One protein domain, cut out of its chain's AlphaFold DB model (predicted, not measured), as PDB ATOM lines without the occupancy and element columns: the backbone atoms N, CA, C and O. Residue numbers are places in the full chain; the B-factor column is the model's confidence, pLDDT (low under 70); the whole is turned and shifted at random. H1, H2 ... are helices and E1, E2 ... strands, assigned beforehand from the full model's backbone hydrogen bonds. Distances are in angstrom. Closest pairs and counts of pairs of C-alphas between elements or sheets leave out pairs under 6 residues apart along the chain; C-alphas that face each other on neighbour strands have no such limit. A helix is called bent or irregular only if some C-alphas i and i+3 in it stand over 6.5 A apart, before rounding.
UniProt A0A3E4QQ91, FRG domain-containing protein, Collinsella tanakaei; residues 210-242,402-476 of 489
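What this domain is: This is residues 210 to 242 and 402 to 476 of the 489 residues of the protein "FRG domain-containing protein" of Collinsella tanakaei (UniProt A0A3E4QQ91). A long helix, H1, runs through the middle of an elongated body, with H4 crossing it, H5 about perpendicular to it near its first residues, and H3 running back alongside it. Beyond the last residues of H1, H6 and the short H2 touch and make one end of the length; toward the other end, a tiny sheet of two strands, E1 and E2, lies by H4 and H5. The printed part has 108 residues, with six named helices and two named strands in the order H1, H2, H3, E1, H4, H5, E2, H6; the sheet has the order E1, E2 and is parallel, and the class is mostly helix. The whole is only just loose, close to compact, with a radius of gyration of the C-alphas of 15.9 A and spans of 49 by 27 by 25 A.

Where its parts are: H1, residues 213 to 231, begins at C-alpha 213 (-30.757, 95.544, 55.072) and is 26.6 A long. H2 is residues 235 to 238. After the cut, H3 is residues 402 to 412, 15.3 A long, beginning at C-alpha 402 (-30.601, 73.191, 33.120). E1 is residues 415 to 417, and H4 is residues 418 to 428, 15.6 A long. H5, residues 431 to 443, is 19.1 A long and irregular: C-alphas 432 and 435 are 7.9 A apart. E2 is residues 447 to 449. H6, residues 457 to 472, is 22.5 A long and ends at C-alpha 472 (-31.410, 56.301, 38.545).

How they stand to each other: H1 is the hub, touching three other helices. It touches H4 at a steep tilt of 56 degrees, opposite ways, with the closest C-alphas, those of Val 225 and Ala 420, 5.4 A apart. With residues 215 to 219 alone it touches H5, about perpendicular at 86 degrees; the closest C-alphas are those of Leu 215 and Leu 437, 6.7 A. With residues 223 to 227 alone it touches H3 at a shallow tilt of 29 degrees, opposite ways; the closest C-alphas are those of Glu 223 and Ile 410, 6.2 A. H4 and H5 only just touch, and only at the corner by their link, with 3 pairs of C-alphas within 8 A; the closest are those of Leu 425 and Glu 431, 5.1 A. E1, H4, H5 and E2 form a strand-helix-strand unit, two parallel neighbour strands with helices between them along the chain, and its crossover is right-handed. Across E1 and E2, N 416 and O 447 are 2.9 A apart, as are N 449 and O 416, within hydrogen-bond range. H6 touches H3 with residues 459 to 463 alone, at a steep tilt of 43 degrees, opposite ways; the closest C-alphas are those of Pro 402 and Val 463, 5.7 A. With residues 464 to 468 alone H6 touches H2, the closest C-alphas being those of Glu 235 and Asn 464, 6.5 A. H5 and H6 are apart. Helix packing is mostly crossed. Every O i to N i+4 pair is within hydrogen-bond range in H1, H3, H4 and H6, against 7 of 9 in H5; H2 is too short for such a pair.

The domain as a whole: The two C-alphas farthest apart, those of Glu 436 and Ser 473, are 49.6 A apart. Residues 243 to 401 are not printed, and C-alphas 242 and 402 are 22.6 A apart across the cut. Of the links that are printed whole, E2 to H6 is short and the others are tight. The mean pLDDT of the printed part is 89.4, and residue 476 alone is under 70.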
ATOM      1  N   GLY A 210     -24.512 102.075  54.997       71.06
ATOM      2  CA  GLY A 210     -25.067 102.313  53.659       71.06
ATOM      3  C   GLY A 210     -25.824 101.095  53.119       71.06
ATOM      4  O   GLY A 210     -25.356  99.965  53.254       71.06
ATOM      5  N   GLY A 211     -26.964 101.342  52.466       81.19
ATOM      6  CA  GLY A 211     -27.888 100.309  51.981       81.19
ATOM      7  C   GLY A 211     -28.941  99.916  53.024       81.19
ATOM      8  O   GLY A 211     -28.706 100.026  54.224       81.19
ATOM      9  N   ASP A 212     -30.118  99.478  52.566       88.50
ATOM     10  CA  ASP A 212     -31.200  99.031  53.452       88.50
ATOM     11  C   ASP A 212     -31.132  97.499  53.628       88.50
ATOM     12  O   ASP A 212     -31.375  96.763  52.664       88.50
ATOM     13  N   PRO A 213     -30.809  96.981  54.830       90.19
ATOM     14  CA  PRO A 213     -30.757  95.544  55.072       90.19
ATOM     15  C   PRO A 213     -32.114  94.855  54.889       90.19
ATOM     16  O   PRO A 213     -32.126  93.683  54.512       90.19
ATOM     17  N   ARG A 214     -33.239  95.559  55.100       91.94
ATOM     18  CA  ARG A 214     -34.595  95.043  54.839       91.94
ATOM     19  C   ARG A 214     -34.772  94.780  53.350       91.94
ATOM     20  O   ARG A 214     -35.247  93.721  52.960       91.94
ATOM     21  N   LEU A 215     -34.320  95.715  52.520       92.56
ATOM     22  CA  LEU A 215     -34.386  95.593  51.069       92.56
ATOM     23  C   LEU A 215     -33.455  94.491  50.549       92.56
ATOM     24  O   LEU A 215     -33.851  93.702  49.693       92.56
ATOM     25  N   ALA A 216     -32.244  94.394  51.106       92.75
ATOM     26  CA  ALA A 216     -31.285  93.345  50.766       92.75
ATOM     27  C   ALA A 216     -31.835  91.943  51.069       92.75
ATOM     28  O   ALA A 216     -31.796  91.065  50.203       92.75
ATOM     29  N   ILE A 217     -32.390  91.739  52.273       93.56
ATOM     30  CA  ILE A 217     -32.964  90.440  52.636       93.56
ATOM     31  C   ILE A 217     -34.263  90.154  51.889       93.56
ATOM     32  O   ILE A 217     -34.497  89.009  51.502       93.56
ATOM     33  N   LEU A 218     -35.088  91.171  51.630       95.69
ATOM     34  CA  LEU A 218     -36.309  91.015  50.849       95.69
ATOM     35  C   LEU A 218     -35.985  90.556  49.429       95.69
ATOM     36  O   LEU A 218     -36.526  89.547  48.993       95.69
ATOM     37  N   LYS A 219     -35.053  91.224  48.739       94.94
ATOM     38  CA  LYS A 219     -34.615  90.830  47.393       94.94
ATOM     39  C   LYS A 219     -34.128  89.378  47.361       94.94
ATOM     40  O   LYS A 219     -34.564  88.605  46.517       94.94
ATOM     41  N   SER A 220     -33.256  89.015  48.299       95.06
ATOM     42  CA  SER A 220     -32.742  87.647  48.452       95.06
ATOM     43  C   SER A 220     -33.862  86.617  48.672       95.06
ATOM     44  O   SER A 220     -33.839  85.520  48.108       95.06
ATOM     45  N   THR A 221     -34.875  86.985  49.462       96.38
ATOM     46  CA  THR A 221     -36.037  86.130  49.730       96.38
ATOM     47  C   THR A 221     -36.909  85.982  48.486       96.38
ATOM     48  O   THR A 221     -37.281  84.860  48.172       96.38
ATOM     49  N   ILE A 222     -37.135  87.053  47.714       96.69
ATOM     50  CA  ILE A 222     -37.874  86.999  46.440       96.69
ATOM     51  C   ILE A 222     -37.193  86.044  45.462       96.69
ATOM     52  O   ILE A 222     -37.857  85.190  44.887       96.69
ATOM     53  N   GLU A 223     -35.871  86.145  45.303       96.62
ATOM     54  CA  GLU A 223     -35.103  85.256  44.418       96.62
ATOM     55  C   GLU A 223     -35.225  83.787  44.846       96.62
ATOM     56  O   GLU A 223     -35.396  82.901  44.010       96.62
ATOM     57  N   THR A 224     -35.191  83.532  46.154       96.81
ATOM     58  CA  THR A 224     -35.344  82.185  46.717       96.81
ATOM     59  C   THR A 224     -36.768  81.652  46.539       96.81
ATOM     60  O   THR A 224     -36.940  80.493  46.171       96.81
ATOM     61  N   VAL A 225     -37.792  82.478  46.771       96.56
ATOM     62  CA  VAL A 225     -39.202  82.092  46.612       96.56
ATOM     63  C   VAL A 225     -39.542  81.859  45.142       96.56
ATOM     64  O   VAL A 225     -40.241  80.904  44.833       96.56
ATOM     65  N   GLU A 226     -39.017  82.663  44.217       96.19
ATOM     66  CA  GLU A 226     -39.161  82.411  42.777       96.19
ATOM     67  C   GLU A 226     -38.581  81.065  42.367       96.19
ATOM     68  O   GLU A 226     -39.234  80.293  41.659       96.19
ATOM     69  N   LEU A 227     -37.373  80.755  42.852       95.56
ATOM     70  CA  LEU A 227     -36.778  79.449  42.611       95.56
ATOM     71  C   LEU A 227     -37.664  78.348  43.198       95.56
ATOM     72  O   LEU A 227     -37.909  77.360  42.515       95.56
ATOM     73  N   ALA A 228     -38.180  78.527  44.416       95.31
ATOM     74  CA  ALA A 228     -39.037  77.548  45.078       95.31
ATOM     75  C   ALA A 228     -40.336  77.277  44.301       95.31
ATOM     76  O   ALA A 228     -40.634  76.128  43.982       95.31
ATOM     77  N   LEU A 229     -41.053  78.331  43.899       94.38
ATOM     78  CA  LEU A 229     -42.286  78.233  43.108       94.38
ATOM     79  C   LEU A 229     -42.069  77.514  41.771       94.38
ATOM     80  O   LEU A 229     -42.967  76.833  41.271       94.38
ATOM     81  N   TRP A 230     -40.897  77.684  41.157       94.12
ATOM     82  CA  TRP A 230     -40.535  76.942  39.954       94.12
ATOM     83  C   TRP A 230     -40.113  75.501  40.264       94.12
ATOM     84  O   TRP A 230     -40.566  74.584  39.584       94.12
ATOM     85  N   MET A 231     -39.313  75.282  41.309       92.88
ATOM     86  CA  MET A 231     -38.872  73.956  41.747       92.88
ATOM     87  C   MET A 231     -40.044  73.037  42.091       92.88
ATOM     88  O   MET A 231     -39.996  71.857  41.765       92.88
ATOM     89  N   ASP A 232     -41.129  73.564  42.653       92.25
ATOM     90  CA  ASP A 232     -42.327  72.779  42.974       92.25
ATOM     91  C   ASP A 232     -43.060  72.258  41.719       92.25
ATOM     92  O   ASP A 232     -43.928  71.385  41.799       92.25
ATOM     93  N   LYS A 233     -42.692  72.729  40.519       90.62
ATOM     94  CA  LYS A 233     -43.154  72.168  39.236       90.62
ATOM     95  C   LYS A 233     -42.363  70.921  38.826       90.62
ATOM     96  O   LYS A 233     -42.856  70.141  38.008       90.62
ATOM     97  N   ILE A 234     -41.200  70.683  39.426       90.25
ATOM     98  CA  ILE A 234     -40.313  69.550  39.153       90.25
ATOM     99  C   ILE A 234     -40.822  68.329  39.934       90.25
ATOM    100  O   ILE A 234     -40.977  68.372  41.152       90.25
ATOM    101  N   GLU A 235     -41.102  67.232  39.230       89.06
ATOM    102  CA  GLU A 235     -41.660  65.997  39.794       89.06
ATOM    103  C   GLU A 235     -40.742  65.422  40.867       89.06
ATOM    104  O   GLU A 235     -41.182  65.176  41.983       89.06
ATOM    105  N   PHE A 236     -39.444  65.332  40.573       82.31
ATOM    106  CA  PHE A 236     -38.472  64.801  41.527       82.31
ATOM    107  C   PHE A 236     -38.393  65.602  42.836       82.31
ATOM    108  O   PHE A 236     -38.140  65.035  43.896       82.31
ATOM    109  N   VAL A 237     -38.590  66.921  42.772       90.12
ATOM    110  CA  VAL A 237     -38.573  67.780  43.964       90.12
ATOM    111  C   VAL A 237     -39.825  67.536  44.805       90.12
ATOM    112  O   VAL A 237     -39.715  67.403  46.020       90.12
ATOM    113  N   ARG A 238     -41.004  67.431  44.175       89.25
ATOM    114  CA  ARG A 238     -42.260  67.126  44.884       89.25
ATOM    115  C   ARG A 238     -42.255  65.742  45.524       89.25
ATOM    116  O   ARG A 238     -42.764  65.587  46.628       89.25
ATOM    117  N   ASP A 239     -41.669  64.768  44.838       85.44
ATOM    118  CA  ASP A 239     -41.643  63.366  45.261       85.44
ATOM    119  C   ASP A 239     -40.353  63.011  46.021       85.44
ATOM    120  O   ASP A 239     -39.962  61.843  46.093       85.44
ATOM    121  N   TRP A 240     -39.666  64.016  46.575       86.00
ATOM    122  CA  TRP A 240     -38.394  63.839  47.264       86.00
ATOM    123  C   TRP A 240     -38.528  62.846  48.439       86.00
ATOM    124  O   TRP A 240     -39.235  63.116  49.411       86.00
ATOM    125  N   PRO A 241     -37.834  61.690  48.405       81.25
ATOM    126  CA  PRO A 241     -38.101  60.598  49.344       81.25
ATOM    127  C   PRO A 241     -37.404  60.762  50.703       81.25
ATOM    128  O   PRO A 241     -37.582  59.933  51.596       81.25
ATOM    129  N   PHE A 242     -36.562  61.786  50.864       81.94
ATOM    130  CA  PHE A 242     -35.647  61.919  52.003       81.94
ATOM    131  C   PHE A 242     -36.029  63.049  52.972       81.94
ATOM    132  O   PHE A 242     -35.188  63.504  53.747       81.94
ATOM    133  N   PRO A 402     -29.496  72.226  33.165       76.50
ATOM    134  CA  PRO A 402     -30.601  73.191  33.120       76.50
ATOM    135  C   PRO A 402     -31.010  73.814  34.475       76.50
ATOM    136  O   PRO A 402     -31.628  74.877  34.515       76.50
ATOM    137  N   PHE A 403     -30.648  73.199  35.612       86.44
ATOM    138  CA  PHE A 403     -30.907  73.784  36.935       86.44
ATOM    139  C   PHE A 403     -29.987  74.974  37.259       86.44
ATOM    140  O   PHE A 403     -30.445  75.963  37.829       86.44
ATOM    141  N   GLU A 404     -28.704  74.926  36.887       85.88
ATOM    142  CA  GLU A 404     -27.803  76.074  37.080       85.88
ATOM    143  C   GLU A 404     -28.209  77.247  36.181       85.88
ATOM    144  O   GLU A 404     -28.180  78.397  36.627       85.88
ATOM    145  N   ASP A 405     -28.695  76.960  34.971       87.44
ATOM    146  CA  ASP A 405     -29.261  77.963  34.063       87.44
ATOM    147  C   ASP A 405     -30.505  78.636  34.662       87.44
ATOM    148  O   ASP A 405     -30.669  79.857  34.558       87.44
ATOM    149  N   ALA A 406     -31.355  77.872  35.354       90.62
ATOM    150  CA  ALA A 406     -32.495  78.414  36.091       90.62
ATOM    151  C   ALA A 406     -32.044  79.381  37.200       90.62
ATOM    152  O   ALA A 406     -32.566  80.493  37.329       90.62
ATOM    153  N   VAL A 407     -31.025  79.000  37.974       92.00
ATOM    154  CA  VAL A 407     -30.475  79.841  39.047       92.00
ATOM    155  C   VAL A 407     -29.819  81.109  38.492       92.00
ATOM    156  O   VAL A 407     -30.062  82.206  39.002       92.00
ATOM    157  N   GLU A 408     -29.037  81.004  37.418       91.06
ATOM    158  CA  GLU A 408     -28.445  82.162  36.740       91.06
ATOM    159  C   GLU A 408     -29.508  83.096  36.155       91.06
ATOM    160  O   GLU A 408     -29.371  84.321  36.245       91.06
ATOM    161  N   THR A 409     -30.593  82.540  35.615       93.25
ATOM    162  CA  THR A 409     -31.737  83.311  35.118       93.25
ATOM    163  C   THR A 409     -32.373  84.125  36.241       93.25
ATOM    164  O   THR A 409     -32.572  85.330  36.075       93.25
ATOM    165  N   ILE A 410     -32.602  83.527  37.414       94.50
ATOM    166  CA  ILE A 410     -33.121  84.244  38.590       94.50
ATOM    167  C   ILE A 410     -32.160  85.347  39.038       94.50
ATOM    168  O   ILE A 410     -32.588  86.487  39.210       94.50
ATOM    169  N   LYS A 411     -30.859  85.056  39.171       92.06
ATOM    170  CA  LYS A 411     -29.851  86.035  39.630       92.06
ATOM    171  C   LYS A 411     -29.738  87.258  38.717       92.06
ATOM    172  O   LYS A 411     -29.414  88.355  39.177       92.06
ATOM    173  N   ARG A 412     -29.966  87.077  37.414       92.69
ATOM    174  CA  ARG A 412     -29.947  88.157  36.411       92.69
ATOM    175  C   ARG A 412     -31.293  88.859  36.281       92.69
ATOM    176  O   ARG A 412     -31.358  89.930  35.672       92.69
ATOM    177  N   CYS A 413     -32.347  88.280  36.844       92.12
ATOM    178  CA  CYS A 413     -33.695  88.772  36.689       92.12
ATOM    179  C   CYS A 413     -33.897  90.135  37.364       92.12
ATOM    180  O   CYS A 413     -33.308  90.470  38.394       92.12
ATOM    181  N   LYS A 414     -34.748  90.942  36.732       93.75
ATOM    182  CA  LYS A 414     -35.195  92.255  37.215       93.75
ATOM    183  C   LYS A 414     -36.713  92.351  37.304       93.75
ATOM    184  O   LYS A 414     -37.227  93.398  37.674       93.75
ATOM    185  N   VAL A 415     -37.421  91.282  36.951       94.44
ATOM    186  CA  VAL A 415     -38.879  91.234  36.888       94.44
ATOM    187  C   VAL A 415     -39.338  89.981  37.620       94.44
ATOM    188  O   VAL A 415     -39.197  88.875  37.110       94.44
ATOM    189  N   PHE A 416     -39.875  90.158  38.819       95.75
ATOM    190  CA  PHE A 416     -40.350  89.058  39.652       95.75
ATOM    191  C   PHE A 416     -41.882  89.023  39.696       95.75
ATOM    192  O   PHE A 416     -42.565  90.002  39.371       95.75
ATOM    193  N   SER A 417     -42.439  87.877  40.063       95.94
ATOM    194  CA  SER A 417     -43.875  87.682  40.208       95.94
ATOM    195  C   SER A 417     -44.401  88.329  41.488       95.94
ATOM    196  O   SER A 417     -43.731  88.408  42.522       95.94
ATOM    197  N   ARG A 418     -45.657  88.775  41.422       96.06
ATOM    198  CA  ARG A 418     -46.414  89.307  42.559       96.06
ATOM    199  C   ARG A 418     -46.501  88.296  43.695       96.06
ATOM    200  O   ARG A 418     -46.324  88.677  44.844       96.06
ATOM    201  N   LEU A 419     -46.691  87.021  43.354       95.75
ATOM    202  CA  LEU A 419     -46.760  85.940  44.329       95.75
ATOM    203  C   LEU A 419     -45.455  85.824  45.126       95.75
ATOM    204  O   LEU A 419     -45.495  85.834  46.352       95.75
ATOM    205  N   ALA A 420     -44.297  85.789  44.459       96.56
ATOM    206  CA  ALA A 420     -43.020  85.686  45.162       96.56
ATOM    207  C   ALA A 420     -42.747  86.888  46.073       96.56
ATOM    208  O   ALA A 420     -42.212  86.727  47.170       96.56
ATOM    209  N   PHE A 421     -43.145  88.088  45.645       97.19
ATOM    210  CA  PHE A 421     -43.058  89.295  46.461       97.19
ATOM    211  C   PHE A 421     -43.915  89.204  47.732       97.19
ATOM    212  O   PHE A 421     -43.403  89.412  48.830       97.19
ATOM    213  N   GLU A 422     -45.192  88.845  47.604       96.81
ATOM    214  CA  GLU A 422     -46.133  88.755  48.729       96.81
ATOM    215  C   GLU A 422     -45.749  87.655  49.730       96.81
ATOM    216  O   GLU A 422     -45.756  87.889  50.941       96.81
ATOM    217  N   GLU A 423     -45.343  86.481  49.242       96.69
ATOM    218  CA  GLU A 423     -44.835  85.397  50.091       96.69
ATOM    219  C   GLU A 423     -43.538  85.804  50.807       96.69
ATOM    220  O   GLU A 423     -43.348  85.483  51.980       96.69
ATOM    221  N   SER A 424     -42.673  86.581  50.146       97.06
ATOM    222  CA  SER A 424     -41.447  87.100  50.764       97.06
ATOM    223  C   SER A 424     -41.724  88.130  51.856       97.06
ATOM    224  O   SER A 424     -41.041  88.117  52.878       97.06
ATOM    225  N   LEU A 425     -42.723  89.003  51.677       97.31
ATOM    226  CA  LEU A 425     -43.152  89.926  52.731       97.31
ATOM    227  C   LEU A 425     -43.669  89.151  53.944       97.31
ATOM    228  O   LEU A 425     -43.224  89.421  55.059       97.31
ATOM    229  N   ARG A 426     -44.521  88.141  53.723       96.69
ATOM    230  CA  ARG A 426     -45.075  87.295  54.791       96.69
ATOM    231  C   ARG A 426     -43.998  86.527  55.545       96.69
ATOM    232  O   ARG A 426     -43.970  86.535  56.771       96.69
ATOM    233  N   ALA A 427     -43.060  85.917  54.822       92.62
ATOM    234  CA  ALA A 427     -41.946  85.180  55.416       92.62
ATOM    235  C   ALA A 427     -41.033  86.064  56.286       92.62
ATOM    236  O   ALA A 427     -40.290  85.552  57.125       92.62
ATOM    237  N   ARG A 428     -41.059  87.386  56.084       91.81
ATOM    238  CA  ARG A 428     -40.234  88.354  56.816       91.81
ATOM    239  C   ARG A 428     -41.026  89.240  57.782       91.81
ATOM    240  O   ARG A 428     -40.394  90.019  58.491       91.81
ATOM    241  N   GLY A 429     -42.354  89.121  57.836       93.69
ATOM    242  CA  GLY A 429     -43.212  89.995  58.644       93.69
ATOM    243  C   GLY A 429     -43.162  91.464  58.200       93.69
ATOM    244  O   GLY A 429     -43.115  92.360  59.042       93.69
ATOM    245  N   LEU A 430     -43.058  91.714  56.889       94.50
ATOM    246  CA  LEU A 430     -42.888  93.049  56.290       94.50
ATOM    247  C   LEU A 430     -44.127  93.521  55.510       94.50
ATOM    248  O   LEU A 430     -44.042  94.490  54.756       94.50
ATOM    249  N   GLU A 431     -45.276  92.860  55.657       96.00
ATOM    250  CA  GLU A 431     -46.482  93.116  54.859       96.00
ATOM    251  C   GLU A 431     -46.943  94.576  54.933       96.00
ATOM    252  O   GLU A 431     -47.284  95.172  53.913       96.00
ATOM    253  N   GLU A 432     -46.881  95.184  56.119       95.88
ATOM    254  CA  GLU A 432     -47.271  96.584  56.333       95.88
ATOM    255  C   GLU A 432     -46.370  97.588  55.594       95.88
ATOM    256  O   GLU A 432     -46.771  98.725  55.365       95.88
ATOM    257  N   GLN A 433     -45.157  97.178  55.214       95.00
ATOM    258  CA  GLN A 433     -44.191  98.008  54.490       95.00
ATOM    259  C   GLN A 433     -44.136  97.670  52.991       95.00
ATOM    260  O   GLN A 433     -43.254  98.160  52.286       95.00
ATOM    261  N   GLY A 434     -45.056  96.837  52.489       95.50
ATOM    262  CA  GLY A 434     -45.022  96.313  51.122       95.50
ATOM    263  C   GLY A 434     -44.928  97.397  50.045       95.50
ATOM    264  O   GLY A 434     -44.045  97.328  49.193       95.50
ATOM    265  N   ASP A 435     -45.768  98.433  50.119       96.38
ATOM    266  CA  ASP A 435     -45.782  99.521  49.130       96.38
ATOM    267  C   ASP A 435     -44.472 100.334  49.126       96.38
ATOM    268  O   ASP A 435     -43.949 100.676  48.062       96.38
ATOM    269  N   GLU A 436     -43.915 100.621  50.312       96.50
ATOM    270  CA  GLU A 436     -42.618 101.301  50.471       96.50
ATOM    271  C   GLU A 436     -41.498 100.459  49.850       96.50
ATOM    272  O   GLU A 436     -40.709 100.948  49.040       96.50
ATOM    273  N   LEU A 437     -41.443  99.176  50.206       95.94
ATOM    274  CA  LEU A 437     -40.390  98.265  49.769       95.94
ATOM    275  C   LEU A 437     -40.468  97.983  48.265       95.94
ATOM    276  O   LEU A 437     -39.429  97.905  47.609       95.94
ATOM    277  N   GLU A 438     -41.667  97.893  47.683       96.88
ATOM    278  CA  GLU A 438     -41.830  97.778  46.232       96.88
ATOM    279  C   GLU A 438     -41.349  99.040  45.501       96.88
ATOM    280  O   GLU A 438     -40.697  98.939  44.457       96.88
ATOM    281  N   ALA A 439     -41.629 100.231  46.040       96.44
ATOM    282  CA  ALA A 439     -41.125 101.480  45.474       96.44
ATOM    283  C   ALA A 439     -39.587 101.524  45.496       96.44
ATOM    284  O   ALA A 439     -38.972 101.830  44.472       96.44
ATOM    285  N   LEU A 440     -38.965 101.123  46.608       95.19
ATOM    286  CA  LEU A 440     -37.506 101.037  46.734       95.19
ATOM    287  C   LEU A 440     -36.891  99.993  45.786       95.19
ATOM    288  O   LEU A 440     -35.850 100.244  45.178       95.19
ATOM    289  N   LEU A 441     -37.535  98.834  45.598       95.00
ATOM    290  CA  LEU A 441     -37.117  97.850  44.590       95.00
ATOM    291  C   LEU A 441     -37.157  98.450  43.178       95.00
ATOM    292  O   LEU A 441     -36.225  98.253  42.393       95.00
ATOM    293  N   ARG A 442     -38.191  99.238  42.867       95.75
ATOM    294  CA  ARG A 442     -38.337  99.912  41.568       95.75
ATOM    295  C   ARG A 442     -37.234 100.929  41.312       95.75
ATOM    296  O   ARG A 442     -36.736 101.000  40.190       95.75
ATOM    297  N   GLU A 443     -36.805 101.661  42.335       94.31
ATOM    298  CA  GLU A 443     -35.642 102.555  42.258       94.31
ATOM    299  C   GLU A 443     -34.338 101.795  41.957       94.31
ATOM    300  O   GLU A 443     -33.461 102.321  41.273       94.31
ATOM    301  N   GLN A 444     -34.235 100.527  42.373       90.81
ATOM    302  CA  GLN A 444     -33.129  99.621  42.021       90.81
ATOM    303  C   GLN A 444     -33.309  98.913  40.664       90.81
ATOM    304  O   GLN A 444     -32.525  98.025  40.309       90.81
ATOM    305  N   GLY A 445     -34.331  99.294  39.892       93.81
ATOM    306  CA  GLY A 445     -34.640  98.709  38.591       93.81
ATOM    307  C   GLY A 445     -35.259  97.313  38.670       93.81
ATOM    308  O   GLY A 445     -35.189  96.578  37.689       93.81
ATOM    309  N   ILE A 446     -35.831  96.934  39.817       94.38
ATOM    310  CA  ILE A 446     -36.553  95.674  40.012       94.38
ATOM    311  C   ILE A 446     -38.058  95.953  39.968       94.38
ATOM    312  O   ILE A 446     -38.555  96.829  40.671       94.38
ATOM    313  N   SER A 447     -38.804  95.213  39.153       94.44
ATOM    314  CA  SER A 447     -40.259  95.330  39.049       94.44
ATOM    315  C   SER A 447     -40.969  94.049  39.479       94.44
ATOM    316  O   SER A 447     -40.439  92.946  39.350       94.44
ATOM    317  N   VAL A 448     -42.187  94.211  39.997       94.44
ATOM    318  CA  VAL A 448     -43.063  93.116  40.421       94.44
ATOM    319  C   VAL A 448     -44.306  93.116  39.536       94.44
ATOM    320  O   VAL A 448     -44.994  94.132  39.418       94.44
ATOM    321  N   THR A 449     -44.610  91.986  38.897       91.88
ATOM    322  CA  THR A 449     -45.689  91.877  37.898       91.88
ATOM    323  C   THR A 449     -46.661  90.746  38.217       91.88
ATOM    324  O   THR A 449     -46.345  89.842  38.980       91.88
ATOM    325  N   GLY A 450     -47.859  90.772  37.628       82.62
ATOM    326  CA  GLY A 450     -48.840  89.687  37.777       82.62
ATOM    327  C   GLY A 450     -48.572  88.447  36.910       82.62
ATOM    328  O   GLY A 450     -49.383  87.527  36.926       82.62
ATOM    329  N   ALA A 451     -47.498  88.431  36.114       74.19
ATOM    330  CA  ALA A 451     -47.145  87.290  35.273       74.19
ATOM    331  C   ALA A 451     -46.491  86.165  36.093       74.19
ATOM    332  O   ALA A 451     -46.036  86.377  37.220       74.19
ATOM    333  N   THR A 452     -46.428  84.962  35.513       70.06
ATOM    334  CA  THR A 452     -45.596  83.878  36.049       70.06
ATOM    335  C   THR A 452     -44.133  84.320  36.095       70.06
ATOM    336  O   THR A 452     -43.710  85.095  35.237       70.06
ATOM    337  N   GLY A 453     -43.391  83.841  37.099       75.50
ATOM    338  CA  GLY A 453     -41.974  84.151  37.313       75.50
ATOM    339  C   GLY A 453     -41.068  83.885  36.100       75.50
ATOM    340  O   GLY A 453     -41.520  83.361  35.080       75.50
ATOM    341  N   PRO A 454     -39.770  84.220  36.191       81.75
ATOM    342  CA  PRO A 454     -38.863  84.258  35.040       81.75
ATOM    343  C   PRO A 454     -38.508  82.889  34.442       81.75
ATOM    344  O   PRO A 454     -37.832  82.842  33.419       81.75
ATOM    345  N   LEU A 455     -38.932  81.796  35.078       89.56
ATOM    346  CA  LEU A 455     -38.626  80.429  34.674       89.56
ATOM    347  C   LEU A 455     -39.868  79.737  34.104       89.56
ATOM    348  O   LEU A 455     -40.927  79.693  34.747       89.56
ATOM    349  N   ASP A 456     -39.726  79.172  32.907       86.62
ATOM    350  CA  ASP A 456     -40.804  78.496  32.193       86.62
ATOM    351  C   ASP A 456     -40.913  76.994  32.524       86.62
ATOM    352  O   ASP A 456     -40.140  76.423  33.301       86.62
ATOM    353  N   GLN A 457     -41.966  76.373  31.982       88.12
ATOM    354  CA  GLN A 457     -42.252  74.951  32.167       88.12
ATOM    355  C   GLN A 457     -41.334  74.057  31.323       88.12
ATOM    356  O   GLN A 457     -41.039  72.945  31.745       88.12
ATOM    357  N   GLU A 458     -40.859  74.533  30.168       89.06
ATOM    358  CA  GLU A 458     -39.986  73.754  29.284       89.06
ATOM    359  C   GLU A 458     -38.663  73.434  29.989       89.06
ATOM    360  O   GLU A 458     -38.233  72.279  30.001       89.06
ATOM    361  N   LEU A 459     -38.095  74.414  30.698       88.12
ATOM    362  CA  LEU A 459     -36.907  74.221  31.523       88.12
ATOM    363  C   LEU A 459     -37.154  73.250  32.690       88.12
ATOM    364  O   LEU A 459     -36.294  72.434  33.012       88.12
ATOM    365  N   ALA A 460     -38.334  73.293  33.323       89.12
ATOM    366  CA  ALA A 460     -38.684  72.350  34.392       89.12
ATOM    367  C   ALA A 460     -38.792  70.904  33.869       89.12
ATOM    368  O   ALA A 460     -38.331  69.963  34.522       89.12
ATOM    369  N   ASP A 461     -39.372  70.723  32.680       88.50
ATOM    370  CA  ASP A 461     -39.481  69.426  32.010       88.50
ATOM    371  C   ASP A 461     -38.095  68.899  31.595       88.50
ATOM    372  O   ASP A 461     -37.820  67.698  31.708       88.50
ATOM    373  N   GLU A 462     -37.197  69.796  31.178       87.88
ATOM    374  CA  GLU A 462     -35.797  69.489  30.889       87.88
ATOM    375  C   GLU A 462     -35.054  68.978  32.129       87.88
ATOM    376  O   GLU A 462     -34.486  67.881  32.099       87.88
ATOM    377  N   VAL A 463     -35.139  69.716  33.245       86.75
ATOM    378  CA  VAL A 463     -34.530  69.322  34.525       86.75
ATOM    379  C   VAL A 463     -35.064  67.978  34.999       86.75
ATOM    380  O   VAL A 463     -34.274  67.113  35.373       86.75
ATOM    381  N   ASN A 464     -36.384  67.763  34.963       84.62
ATOM    382  CA  ASN A 464     -36.990  66.489  35.359       84.62
ATOM    383  C   ASN A 464     -36.376  65.313  34.596       84.62
ATOM    384  O   ASN A 464     -35.965  64.316  35.193       84.62
ATOM    385  N   ARG A 465     -36.314  65.421  33.269       83.12
ATOM    386  CA  ARG A 465     -35.819  64.348  32.404       83.12
ATOM    387  C   ARG A 465     -34.350  64.033  32.682       83.12
ATOM    388  O   ARG A 465     -33.992  62.857  32.809       83.12
ATOM    389  N   ASP A 466     -33.515  65.063  32.769       80.75
ATOM    390  CA  ASP A 466     -32.068  64.906  32.893       80.75
ATOM    391  C   ASP A 466     -31.676  64.467  34.309       80.75
ATOM    392  O   ASP A 466     -30.884  63.532  34.471       80.75
ATOM    393  N   PHE A 467     -32.321  65.032  35.332       77.25
ATOM    394  CA  PHE A 467     -32.088  64.649  36.717       77.25
ATOM    395  C   PHE A 467     -32.510  63.203  36.985       77.25
ATOM    396  O   PHE A 467     -31.729  62.427  37.529       77.25
ATOM    397  N   TRP A 468     -33.703  62.776  36.552       73.56
ATOM    398  CA  TRP A 468     -34.142  61.389  36.747       73.56
ATOM    399  C   TRP A 468     -33.220  60.374  36.069       73.56
ATOM    400  O   TRP A 468     -33.024  59.268  36.581       73.56
ATOM    401  N   LYS A 469     -32.661  60.722  34.905       75.94
ATOM    402  CA  LYS A 469     -31.657  59.896  34.229       75.94
ATOM    403  C   LYS A 469     -30.416  59.731  35.106       75.94
ATOM    404  O   LYS A 469     -29.956  58.604  35.258       75.94
ATOM    405  N   ALA A 470     -29.922  60.822  35.685       72.50
ATOM    406  CA  ALA A 470     -28.740  60.823  36.536       72.50
ATOM    407  C   ALA A 470     -28.987  60.118  37.887       72.50
ATOM    408  O   ALA A 470     -28.227  59.229  38.268       72.50
ATOM    409  N   TYR A 471     -30.101  60.424  38.559       73.75
ATOM    410  CA  TYR A 471     -30.491  59.827  39.840       73.75
ATOM    411  C   TYR A 471     -30.595  58.304  39.760       73.75
ATOM    412  O   TYR A 471     -30.008  57.617  40.591       73.75
ATOM    413  N   ARG A 472     -31.265  57.759  38.732       76.19
ATOM    414  CA  ARG A 472     -31.410  56.301  38.545       76.19
ATOM    415  C   ARG A 472     -30.083  55.564  38.359       76.19
ATOM    416  O   ARG A 472     -30.034  54.365  38.599       76.19
ATOM    417  N   SER A 473     -29.035  56.252  37.910       74.12
ATOM    418  CA  SER A 473     -27.678  55.696  37.807       74.12
ATOM    419  C   SER A 473     -26.805  55.955  39.036       74.12
ATOM    420  O   SER A 473     -25.667  55.493  39.076       74.12
ATOM    421  N   SER A 474     -27.307  56.707  40.015       71.44
ATOM    422  CA  SER A 474     -26.560  57.072  41.214       71.44
ATOM    423  C   SER A 474     -26.747  56.031  42.327       71.44
ATOM    424  O   SER A 474     -27.808  55.404  42.403       71.44
ATOM    425  N   PRO A 475     -25.789  55.906  43.265       70.06
ATOM    426  CA  PRO A 475     -25.951  55.068  44.457       70.06
ATOM    427  C   PRO A 475     -27.172  55.435  45.316       70.06
ATOM    428  O   PRO A 475     -27.616  54.627  46.124       70.06
ATOM    429  N   PHE A 476     -27.724  56.643  45.155       68.50
ATOM    430  CA  PHE A 476     -28.873  57.120  45.925       68.50
ATOM    431  C   PHE A 476     -30.187  56.434  45.526       68.50
ATOM    432  O   PHE A 476     -31.085  56.340  46.357       68.50
TER     433      PHE A 476